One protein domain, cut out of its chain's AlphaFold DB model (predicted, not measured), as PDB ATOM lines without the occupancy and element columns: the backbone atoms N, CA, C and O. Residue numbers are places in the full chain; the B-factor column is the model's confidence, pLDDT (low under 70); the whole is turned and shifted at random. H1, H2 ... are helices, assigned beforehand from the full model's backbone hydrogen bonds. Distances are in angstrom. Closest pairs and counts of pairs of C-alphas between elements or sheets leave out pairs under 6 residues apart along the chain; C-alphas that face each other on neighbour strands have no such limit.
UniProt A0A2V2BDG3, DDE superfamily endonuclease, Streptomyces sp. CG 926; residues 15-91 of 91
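AT A GLANCE: This is residues 15 to 91 of the 91 residues of the protein "DDE superfamily endonuclease" of Streptomyces sp. CG 926 (UniProt A0A2V2BDG3). One long helix, H3, makes the longest axis; to one side of it lies a small, loose head made of the two short helices H1 and H2 and the earlier part of the looped residues 27 to 56, whose later part runs out of the head by way of Gly 52 to Arg 57, where H3 begins. Residues 71 to 91, of which 71 to 89 belong to H3, stick out free. The printed part has 77 residues with three named helices, in the order H1, H2, H3, and no named strand; the class is all helix. The whole is loose, with a radius of gyration of the C-alphas of 16.4 A and spans of 54 by 27 by 23 A.

HOW THE PARTS SIT: Look first at H3, residues 57 to 89, which touches no helix. H1, residues 15 to 20, is apart from it, and so is H2, residues 23 to 26. H1 and H2 are close but not clearly touching; their closest C-alphas, those of Trp 18 and Pro 24, are 7.0 A apart. In H1 and H3 every O i to N i+4 pair is within hydrogen-bond range; H2 is too short for one.

IN THESE COORDINATES: Find C-alpha 57 at (203.944, 156.845, 243.000); from there H3 runs 47.4 A to C-alpha 89 at (210.445, 201.446, 257.649). H1 begins at C-alpha 15, (191.810, 173.685, 260.024), and measures 8.8 A; H2 measures 4.9 A.

THE WHOLE: The C-alphas farthest apart, those of Gly 52 and Arg 91, are 54.8 A apart. The printed part has no cut; the link from H1 to H2 is tight, and that from H2 to H3, 30 residues, is long. Only residue 91, the chain's last, has a pLDDT under 70.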
ATOM      1  N   ALA A  15     193.065 174.322 260.415       94.69
ATOM      2  CA  ALA A  15     191.810 173.685 260.024       94.69
ATOM      3  C   ALA A  15     190.608 174.152 260.865       94.69
ATOM      4  O   ALA A  15     189.480 174.177 260.374       94.69
ATOM      5  N   HIS A  16     190.814 174.462 262.147       94.06
ATOM      6  CA  HIS A  16     189.761 175.011 263.000       94.06
ATOM      7  C   HIS A  16     189.468 176.461 262.606       94.06
ATOM      8  O   HIS A  16     188.320 176.778 262.323       94.06
ATOM      9  N   VAL A  17     190.501 177.298 262.476       95.12
ATOM     10  CA  VAL A  17     190.347 178.706 262.067       95.12
ATOM     11  C   VAL A  17     189.672 178.822 260.698       95.12
ATOM     12  O   VAL A  17     188.791 179.657 260.526       95.12
ATOM     13  N   TRP A  18     190.008 177.946 259.748       94.69
ATOM     14  CA  TRP A  18     189.333 177.847 258.454       94.69
ATOM     15  C   TRP A  18     187.822 177.654 258.597       94.69
ATOM     16  O   TRP A  18     187.060 178.423 258.016       94.69
ATOM     17  N   ARG A  19     187.388 176.659 259.383       94.19
ATOM     18  CA  ARG A  19     185.964 176.319 259.550       94.19
ATOM     19  C   ARG A  19     185.176 177.409 260.269       94.19
ATOM     20  O   ARG A  19     184.044 177.669 259.889       94.19
ATOM     21  N   GLU A  20     185.781 178.029 261.279       94.56
ATOM     22  CA  GLU A  20     185.160 179.109 262.057       94.56
ATOM     23  C   GLU A  20     185.173 180.459 261.318       94.56
ATOM     24  O   GLU A  20     184.546 181.426 261.751       94.56
ATOM     25  N   SER A  21     185.907 180.555 260.209       93.38
ATOM     26  CA  SER A  21     185.953 181.763 259.389       93.38
ATOM     27  C   SER A  21     184.814 181.820 258.363       93.38
ATOM     28  O   SER A  21     184.145 180.833 258.078       93.38
ATOM     29  N   GLY A  22     184.651 182.980 257.720       94.31
ATOM     30  CA  GLY A  22     183.794 183.127 256.535       94.31
ATOM     31  C   GLY A  22     184.436 182.654 255.221       94.31
ATOM     32  O   GLY A  22     183.801 182.735 254.170       94.31
ATOM     33  N   LEU A  23     185.687 182.174 255.247       94.44
ATOM     34  CA  LEU A  23     186.421 181.779 254.038       94.44
ATOM     35  C   LEU A  23     185.819 180.572 253.301       94.44
ATOM     36  O   LEU A  23     185.808 180.619 252.071       94.44
ATOM     37  N   PRO A  24     185.264 179.536 253.966       94.88
ATOM     38  CA  PRO A  24     184.607 178.436 253.263       94.88
ATOM     39  C   PRO A  24     183.438 178.908 252.394       94.88
ATOM     40  O   PRO A  24     183.292 178.454 251.263       94.88
ATOM     41  N   ALA A  25     182.639 179.859 252.891       94.50
ATOM     42  CA  ALA A  25     181.540 180.443 252.129       94.50
ATOM     43  C   ALA A  25     182.058 181.281 250.950       94.50
ATOM     44  O   ALA A  25     181.542 181.168 249.841       94.50
ATOM     45  N   ALA A  26     183.115 182.071 251.162       93.69
ATOM     46  CA  ALA A  26     183.739 182.861 250.099       93.69
ATOM     47  C   ALA A  26     184.395 181.995 249.008       93.69
ATOM     48  O   ALA A  26     184.491 182.421 247.861       93.69
ATOM     49  N   ALA A  27     184.845 180.789 249.360       92.00
ATOM     50  CA  ALA A  27     185.460 179.834 248.447       92.00
ATOM     51  C   ALA A  27     184.461 178.843 247.822       92.00
ATOM     52  O   ALA A  27     184.872 177.938 247.091       92.00
ATOM     53  N   ALA A  28     183.162 178.981 248.100       92.50
ATOM     54  CA  ALA A  28     182.145 178.069 247.594       92.50
ATOM     55  C   ALA A  28     182.177 177.989 246.055       92.50
ATOM     56  O   ALA A  28     182.280 178.996 245.359       92.50
ATOM     57  N   GLY A  29     182.118 176.764 245.524       92.12
ATOM     58  CA  GLY A  29     182.198 176.502 244.082       92.12
ATOM     59  C   GLY A  29     183.605 176.606 243.481       92.12
ATOM     60  O   GLY A  29     183.759 176.385 242.283       92.12
ATOM     61  N   SER A  30     184.629 176.906 244.284       91.25
ATOM     62  CA  SER A  30     186.026 176.939 243.839       91.25
ATOM     63  C   SER A  30     186.788 175.690 244.268       91.25
ATOM     64  O   SER A  30     186.605 175.168 245.369       91.25
ATOM     65  N   THR A  31     187.718 175.249 243.424       91.62
ATOM     66  CA  THR A  31     188.723 174.254 243.807       91.62
ATOM     67  C   THR A  31     189.803 174.934 244.639       91.62
ATOM     68  O   THR A  31     190.503 175.819 244.147       91.62
ATOM     69  N   VAL A  32     189.953 174.518 245.897       92.50
ATOM     70  CA  VAL A  32     190.908 175.114 246.838       92.50
ATOM     71  C   VAL A  32     191.995 174.108 247.197       92.50
ATOM     72  O   VAL A  32     191.707 172.997 247.646       92.50
ATOM     73  N   ILE A  33     193.244 174.542 247.027       93.38
ATOM     74  CA  ILE A  33     194.448 173.855 247.495       93.38
ATOM     75  C   ILE A  33     194.863 174.422 248.857       93.38
ATOM     76  O   ILE A  33     194.808 175.634 249.067       93.38
ATOM     77  N   ALA A  34     195.260 173.560 249.786       93.94
ATOM     78  CA  ALA A  34     195.619 173.942 251.144       93.94
ATOM     79  C   ALA A  34     196.747 173.071 251.700       93.94
ATOM     80  O   ALA A  34     196.979 171.948 251.266       93.94
ATOM     81  N   ASP A  35     197.449 173.575 252.710       92.19
ATOM     82  CA  ASP A  35     198.528 172.819 253.333       92.19
ATOM     83  C   ASP A  35     198.057 171.626 254.163       92.19
ATOM     84  O   ASP A  35     196.902 171.513 254.569       92.19
ATOM     85  N   GLY A  36     198.998 170.733 254.485       92.94
ATOM     86  CA  GLY A  36     198.722 169.520 255.260       92.94
ATOM     87  C   GLY A  36     198.132 169.768 256.658       92.94
ATOM     88  O   GLY A  36     197.549 168.852 257.236       92.94
ATOM     89  N   ALA A  37     198.237 170.985 257.205       92.19
ATOM     90  CA  ALA A  37     197.582 171.375 258.458       92.19
ATOM     91  C   ALA A  37     196.047 171.483 258.333       92.19
ATOM     92  O   ALA A  37     195.341 171.392 259.337       92.19
ATOM     93  N   TYR A  38     195.518 171.594 257.109       94.69
ATOM     94  CA  TYR A  38     194.089 171.710 256.798       94.69
ATOM     95  C   TYR A  38     193.402 170.347 256.610       94.69
ATOM     96  O   TYR A  38     192.321 170.259 256.027       94.69
ATOM     97  N   LEU A  39     193.991 169.252 257.099       91.62
ATOM     98  CA  LEU A  39     193.376 167.924 257.016       91.62
ATOM     99  C   LEU A  39     191.949 167.908 257.606       91.62
ATOM    100  O   LEU A  39     191.663 168.490 258.654       91.62
ATOM    101  N   GLY A  40     191.040 167.209 256.919       91.62
ATOM    102  CA  GLY A  40     189.640 167.053 257.332       91.62
ATOM    103  C   GLY A  40     188.729 168.247 257.017       91.62
ATOM    104  O   GLY A  40     187.625 168.316 257.550       91.62
ATOM    105  N   THR A  41     189.177 169.209 256.209       93.88
ATOM    106  CA  THR A  41     188.381 170.386 255.791       93.88
ATOM    107  C   THR A  41     187.654 170.198 254.456       93.88
ATOM    108  O   THR A  41     186.843 171.042 254.094       93.88
ATOM    109  N   GLY A  42     187.937 169.113 253.726       92.44
ATOM    110  CA  GLY A  42     187.419 168.875 252.372       92.44
ATOM    111  C   GLY A  42     188.214 169.568 251.258       92.44
ATOM    112  O   GLY A  42     187.892 169.385 250.089       92.44
ATOM    113  N   LEU A  43     189.257 170.329 251.603       94.69
ATOM    114  CA  LEU A  43     190.158 170.971 250.643       94.69
ATOM    115  C   LEU A  43     191.157 169.962 250.060       94.69
ATOM    116  O   LEU A  43     191.436 168.920 250.663       94.69
ATOM    117  N   ILE A  44     191.740 170.299 248.908       95.56
ATOM    118  CA  ILE A  44     192.833 169.522 248.321       95.56
ATOM    119  C   ILE A  44     194.088 169.784 249.152       95.56
ATOM    120  O   ILE A  44     194.624 170.887 249.143       95.56
ATOM    121  N   VAL A  45     194.544 168.765 249.875       96.31
ATOM    122  CA  VAL A  45     195.727 168.808 250.744       96.31
ATOM    123  C   VAL A  45     196.718 167.728 250.312       96.31
ATOM    124  O   VAL A  45     196.294 166.715 249.746       96.31
ATOM    125  N   PRO A  46     198.028 167.877 250.581       96.50
ATOM    126  CA  PRO A  46     199.000 166.885 250.153       96.50
ATOM    127  C   PRO A  46     198.778 165.552 250.878       96.50
ATOM    128  O   PRO A  46     198.435 165.500 252.066       96.50
ATOM    129  N   HIS A  47     199.035 164.449 250.180       95.62
ATOM    130  CA  HIS A  47     199.013 163.113 250.754       95.62
ATOM    131  C   HIS A  47     200.043 162.995 251.876       95.62
ATOM    132  O   HIS A  47     201.238 163.249 251.699       95.62
ATOM    133  N   ARG A  48     199.582 162.549 253.045       92.31
ATOM    134  CA  ARG A  48     200.428 162.340 254.219       92.31
ATOM    135  C   ARG A  48     200.910 160.893 254.287       92.31
ATOM    136  O   ARG A  48     200.100 159.973 254.403       92.31
ATOM    137  N   ARG A  49     202.232 160.705 254.317       92.44
ATOM    138  CA  ARG A  49     202.856 159.403 254.602       92.44
ATOM    139  C   ARG A  49     202.454 158.920 256.000       92.44
ATOM    140  O   ARG A  49     202.540 159.684 256.965       92.44
ATOM    141  N   ARG A  50     202.039 157.657 256.122       91.00
ATOM    142  CA  ARG A  50     201.729 157.009 257.410       91.00
ATOM    143  C   ARG A  50     202.846 156.032 257.777       91.00
ATOM    144  O   ARG A  50     203.542 155.526 256.900       91.00
ATOM    145  N   ALA A  51     203.043 155.774 259.070       94.06
ATOM    146  CA  ALA A  51     204.050 154.813 259.520       94.06
ATOM    147  C   ALA A  51     203.805 153.435 258.876       94.06
ATOM    148  O   ALA A  51     202.670 152.958 258.841       94.06
ATOM    149  N   GLY A  52     204.856 152.844 258.302       93.56
ATOM    150  CA  GLY A  52     204.783 151.564 257.588       93.56
ATOM    151  C   GLY A  52     204.005 151.586 256.266       93.56
ATOM    152  O   GLY A  52     203.803 150.532 255.673       93.56
ATOM    153  N   ARG A  53     203.554 152.756 255.789       94.25
ATOM    154  CA  ARG A  53     202.843 152.896 254.511       94.25
ATOM    155  C   ARG A  53     203.474 154.017 253.681       94.25
ATOM    156  O   ARG A  53     203.143 155.189 253.908       94.25
ATOM    157  N   PRO A  54     204.403 153.682 252.763       94.56
ATOM    158  CA  PRO A  54     204.950 154.666 251.838       94.56
ATOM    159  C   PRO A  54     203.840 155.235 250.949       94.56
ATOM    160  O   PRO A  54     202.765 154.642 250.816       94.56
ATOM    161  N   LEU A  55     204.097 156.409 250.375       96.75
ATOM    162  CA  LEU A  55     203.201 156.975 249.378       96.75
ATOM    163  C   LEU A  55     203.256 156.124 248.110       96.75
ATOM    164  O   LEU A  55     204.293 155.559 247.763       96.75
ATOM    165  N   LEU A  56     202.122 156.028 247.426       97.56
ATOM    166  CA  LEU A  56     202.095 155.479 246.078       97.56
ATOM    167  C   LEU A  56     202.754 156.475 245.123       97.56
ATOM    168  O   LEU A  56     202.675 157.680 245.347       97.56
ATOM    169  N   ARG A  57     203.317 155.988 244.015       97.50
ATOM    170  CA  ARG A  57     203.944 156.845 243.000       97.50
ATOM    171  C   ARG A  57     203.041 158.011 242.567       97.50
ATOM    172  O   ARG A  57     203.487 159.150 242.587       97.50
ATOM    173  N   GLY A  58     201.765 157.746 242.278       98.06
ATOM    174  CA  GLY A  58     200.809 158.805 241.924       98.06
ATOM    175  C   GLY A  58     200.615 159.845 243.035       98.06
ATOM    176  O   GLY A  58     200.564 161.033 242.764       98.06
ATOM    177  N   GLN A  59     200.634 159.433 244.308       97.38
ATOM    178  CA  GLN A  59     200.540 160.364 245.441       97.38
ATOM    179  C   GLN A  59     201.795 161.232 245.592       97.38
ATOM    180  O   GLN A  59     201.720 162.354 246.093       97.38
ATOM    181  N   GLU A  60     202.965 160.714 245.212       97.88
ATOM    182  CA  GLU A  60     204.197 161.501 245.178       97.88
ATOM    183  C   GLU A  60     204.181 162.527 244.043       97.88
ATOM    184  O   GLU A  60     204.588 163.671 244.265       97.88
ATOM    185  N   GLU A  61     203.674 162.134 242.872       98.19
ATOM    186  CA  GLU A  61     203.461 163.003 241.710       98.19
ATOM    187  C   GLU A  61     202.459 164.125 242.051       98.19
ATOM    188  O   GLU A  61     202.792 165.305 241.909       98.19
ATOM    189  N   ASP A  62     201.309 163.791 242.645       96.88
ATOM    190  CA  ASP A  62     200.314 164.761 243.127       96.88
ATOM    191  C   ASP A  62     200.915 165.718 244.170       96.88
ATOM    192  O   ASP A  62     200.752 166.940 244.102       96.88
ATOM    193  N   ASN A  63     201.695 165.191 245.120       96.94
ATOM    194  CA  ASN A  63     202.395 166.009 246.110       96.94
ATOM    195  C   ASN A  63     203.470 166.913 245.491       96.94
ATOM    196  O   ASN A  63     203.804 167.948 246.079       96.94
ATOM    197  N   ALA A  64     204.074 166.521 244.368       97.56
ATOM    198  CA  ALA A  64     205.045 167.340 243.654       97.56
ATOM    199  C   ALA A  64     204.363 168.530 242.978       97.56
ATOM    200  O   ALA A  64     204.827 169.661 243.149       97.56
ATOM    201  N   GLU A  65     203.232 168.302 242.311       96.56
ATOM    202  CA  GLU A  65     202.453 169.385 241.709       96.56
ATOM    203  C   GLU A  65     201.869 170.314 242.781       96.56
ATOM    204  O   GLU A  65     201.998 171.536 242.688       96.56
ATOM    205  N   HIS A  66     201.360 169.755 243.883       96.50
ATOM    206  CA  HIS A  66     200.914 170.542 245.031       96.50
ATOM    207  C   HIS A  66     202.019 171.480 245.551       96.50
ATOM    208  O   HIS A  66     201.781 172.666 245.791       96.50
ATOM    209  N   ARG A  67     203.249 170.973 245.730       96.06
ATOM    210  CA  ARG A  67     204.400 171.788 246.163       96.06
ATOM    211  C   ARG A  67     204.745 172.877 245.150       96.06
ATOM    212  O   ARG A  67     205.062 173.992 245.557       96.06
ATOM    213  N   ARG A  68     204.660 172.578 243.851       96.38
ATOM    214  CA  ARG A  68     204.921 173.542 242.774       96.38
ATOM    215  C   ARG A  68     203.934 174.707 242.801       96.38
ATOM    216  O   ARG A  68     204.358 175.859 242.707       96.38
ATOM    217  N   VAL A  69     202.639 174.420 242.935       94.06
ATOM    218  CA  VAL A  69     201.595 175.452 243.031       94.06
ATOM    219  C   VAL A  69     201.794 176.286 244.294       94.06
ATOM    220  O   VAL A  69     201.818 177.514 244.216       94.06
ATOM    221  N   ARG A  70     202.020 175.635 245.440       93.12
ATOM    222  CA  ARG A  70     202.204 176.336 246.714       93.12
ATOM    223  C   ARG A  70     203.414 177.269 246.710       93.12
ATOM    224  O   ARG A  70     203.276 178.423 247.099       93.12
ATOM    225  N   ALA A  71     204.559 176.814 246.201       94.69
ATOM    226  CA  ALA A  71     205.773 177.626 246.148       94.69
ATOM    227  C   ALA A  71     205.571 178.939 245.370       94.69
ATOM    228  O   ALA A  71     206.110 179.976 245.751       94.69
ATOM    229  N   ARG A  72     204.763 178.927 244.300       93.94
ATOM    230  CA  ARG A  72     204.430 180.145 243.542       93.94
ATOM    231  C   ARG A  72     203.615 181.129 244.378       93.94
ATOM    232  O   ARG A  72     203.926 182.314 244.387       93.94
ATOM    233  N   VAL A  73     202.604 180.630 245.087       90.62
ATOM    234  CA  VAL A  73     201.736 181.440 245.953       90.62
ATOM    235  C   VAL A  73     202.533 182.033 247.118       90.62
ATOM    236  O   VAL A  73     202.482 183.242 247.344       90.62
ATOM    237  N   GLU A  74     203.322 181.211 247.812       91.62
ATOM    238  CA  GLU A  74     204.202 181.646 248.904       91.62
ATOM    239  C   GLU A  74     205.207 182.702 248.435       91.62
ATOM    240  O   GLU A  74     205.404 183.702 249.120       91.62
ATOM    241  N   HIS A  75     205.800 182.528 247.249       94.31
ATOM    242  CA  HIS A  75     206.729 183.508 246.690       94.31
ATOM    243  C   HIS A  75     206.061 184.870 246.464       94.31
ATOM    244  O   HIS A  75     206.615 185.898 246.854       94.31
ATOM    245  N   THR A  76     204.851 184.896 245.895       91.50
ATOM    246  CA  THR A  76     204.082 186.138 245.725       91.50
ATOM    247  C   THR A  76     203.754 186.793 247.070       91.50
ATOM    248  O   THR A  76     203.908 188.006 247.213       91.50
ATOM    249  N   PHE A  77     203.357 186.014 248.081       86.50
ATOM    250  CA  PHE A  77     203.100 186.555 249.418       86.50
ATOM    251  C   PHE A  77     204.368 187.083 250.095       86.50
ATOM    252  O   PHE A  77     204.327 188.157 250.688       86.50
ATOM    253  N   ALA A  78     205.498 186.386 249.970       91.44
ATOM    254  CA  ALA A  78     206.776 186.837 250.515       91.44
ATOM    255  C   ALA A  78     207.200 188.187 249.916       91.44
ATOM    256  O   ALA A  78     207.632 189.075 250.649       91.44
ATOM    257  N   GLN A  79     207.008 188.376 248.605       90.94
ATOM    258  CA  GLN A  79     207.247 189.666 247.952       90.94
ATOM    259  C   GLN A  79     206.341 190.771 248.514       90.94
ATOM    260  O   GLN A  79     206.823 191.861 248.822       90.94
ATOM    261  N   ALA A  80     205.046 190.494 248.690       86.25
ATOM    262  CA  ALA A  80     204.100 191.467 249.236       86.25
ATOM    263  C   ALA A  80     204.445 191.864 250.682       86.25
ATOM    264  O   ALA A  80     204.467 193.049 251.012       86.25
ATOM    265  N   VAL A  81     204.775 190.887 251.531       83.81
ATOM    266  CA  VAL A  81     205.175 191.125 252.927       83.81
ATOM    267  C   VAL A  81     206.468 191.940 252.998       83.81
ATOM    268  O   VAL A  81     206.541 192.891 253.774       83.81
ATOM    269  N   ALA A  82     207.464 191.630 252.163       84.50
ATOM    270  CA  ALA A  82     208.709 192.393 252.102       84.50
ATOM    271  C   ALA A  82     208.472 193.851 251.673       84.50
ATOM    272  O   ALA A  82     209.015 194.775 252.279       84.50
ATOM    273  N   ALA A  83     207.610 194.077 250.677       84.19
ATOM    274  CA  ALA A  83     207.238 195.423 250.251       84.19
ATOM    275  C   ALA A  83     206.553 196.213 251.380       84.19
ATOM    276  O   ALA A  83     206.900 197.370 251.620       84.19
ATOM    277  N   MET A  84     205.626 195.585 252.113       81.25
ATOM    278  CA  MET A  84     204.960 196.202 253.266       81.25
ATOM    279  C   MET A  84     205.939 196.553 254.390       81.25
ATOM    280  O   MET A  84     205.829 197.629 254.975       81.25
ATOM    281  N   HIS A  85     206.901 195.674 254.679       82.19
ATOM    282  CA  HIS A  85     207.937 195.934 255.676       82.19
ATOM    283  C   HIS A  85     208.791 197.153 255.302       82.19
ATOM    284  O   HIS A  85     208.969 198.054 256.119       82.19
ATOM    285  N   ASN A  86     209.233 197.235 254.045       81.62
ATOM    286  CA  ASN A  86     210.015 198.370 253.555       81.62
ATOM    287  C   ASN A  86     209.213 199.682 253.622       81.62
ATOM    288  O   ASN A  86     209.726 200.698 254.084       81.62
ATOM    289  N   LEU A  87     207.930 199.661 253.242       78.19
ATOM    290  CA  LEU A  87     207.027 200.816 253.354       78.19
ATOM    291  C   LEU A  87     206.840 201.290 254.803       78.19
ATOM    292  O   LEU A  87     206.748 202.492 255.040       78.19
ATOM    293  N   ALA A  88     206.792 200.364 255.764       74.69
ATOM    294  CA  ALA A  88     206.676 200.683 257.185       74.69
ATOM    295  C   ALA A  88     207.976 201.245 257.788       74.69
ATOM    296  O   ALA A  88     207.900 202.005 258.741       74.69
ATOM    297  N   MET A  89     209.143 200.898 257.235       72.19
ATOM    298  CA  MET A  89     210.445 201.446 257.649       72.19
ATOM    299  C   MET A  89     210.792 202.793 257.005       72.19
ATOM    300  O   MET A  89     211.699 203.476 257.469       72.19
ATOM    301  N   THR A  90     210.102 203.171 255.924       70.56
ATOM    302  CA  THR A  90     210.315 204.456 255.229       70.56
ATOM    303  C   THR A  90     209.364 205.559 255.736       70.56
ATOM    304  O   THR A  90     209.303 206.638 255.149       70.56
ATOM    305  N   ARG A  91     208.598 205.287 256.800       52.97
ATOM    306  CA  ARG A  91     207.747 206.235 257.538       52.97
ATOM    307  C   ARG A  91     208.272 206.402 258.955       52.97
ATOM    308  O   ARG A  91     208.110 207.523 259.479       52.97
TER     309      ARG A  91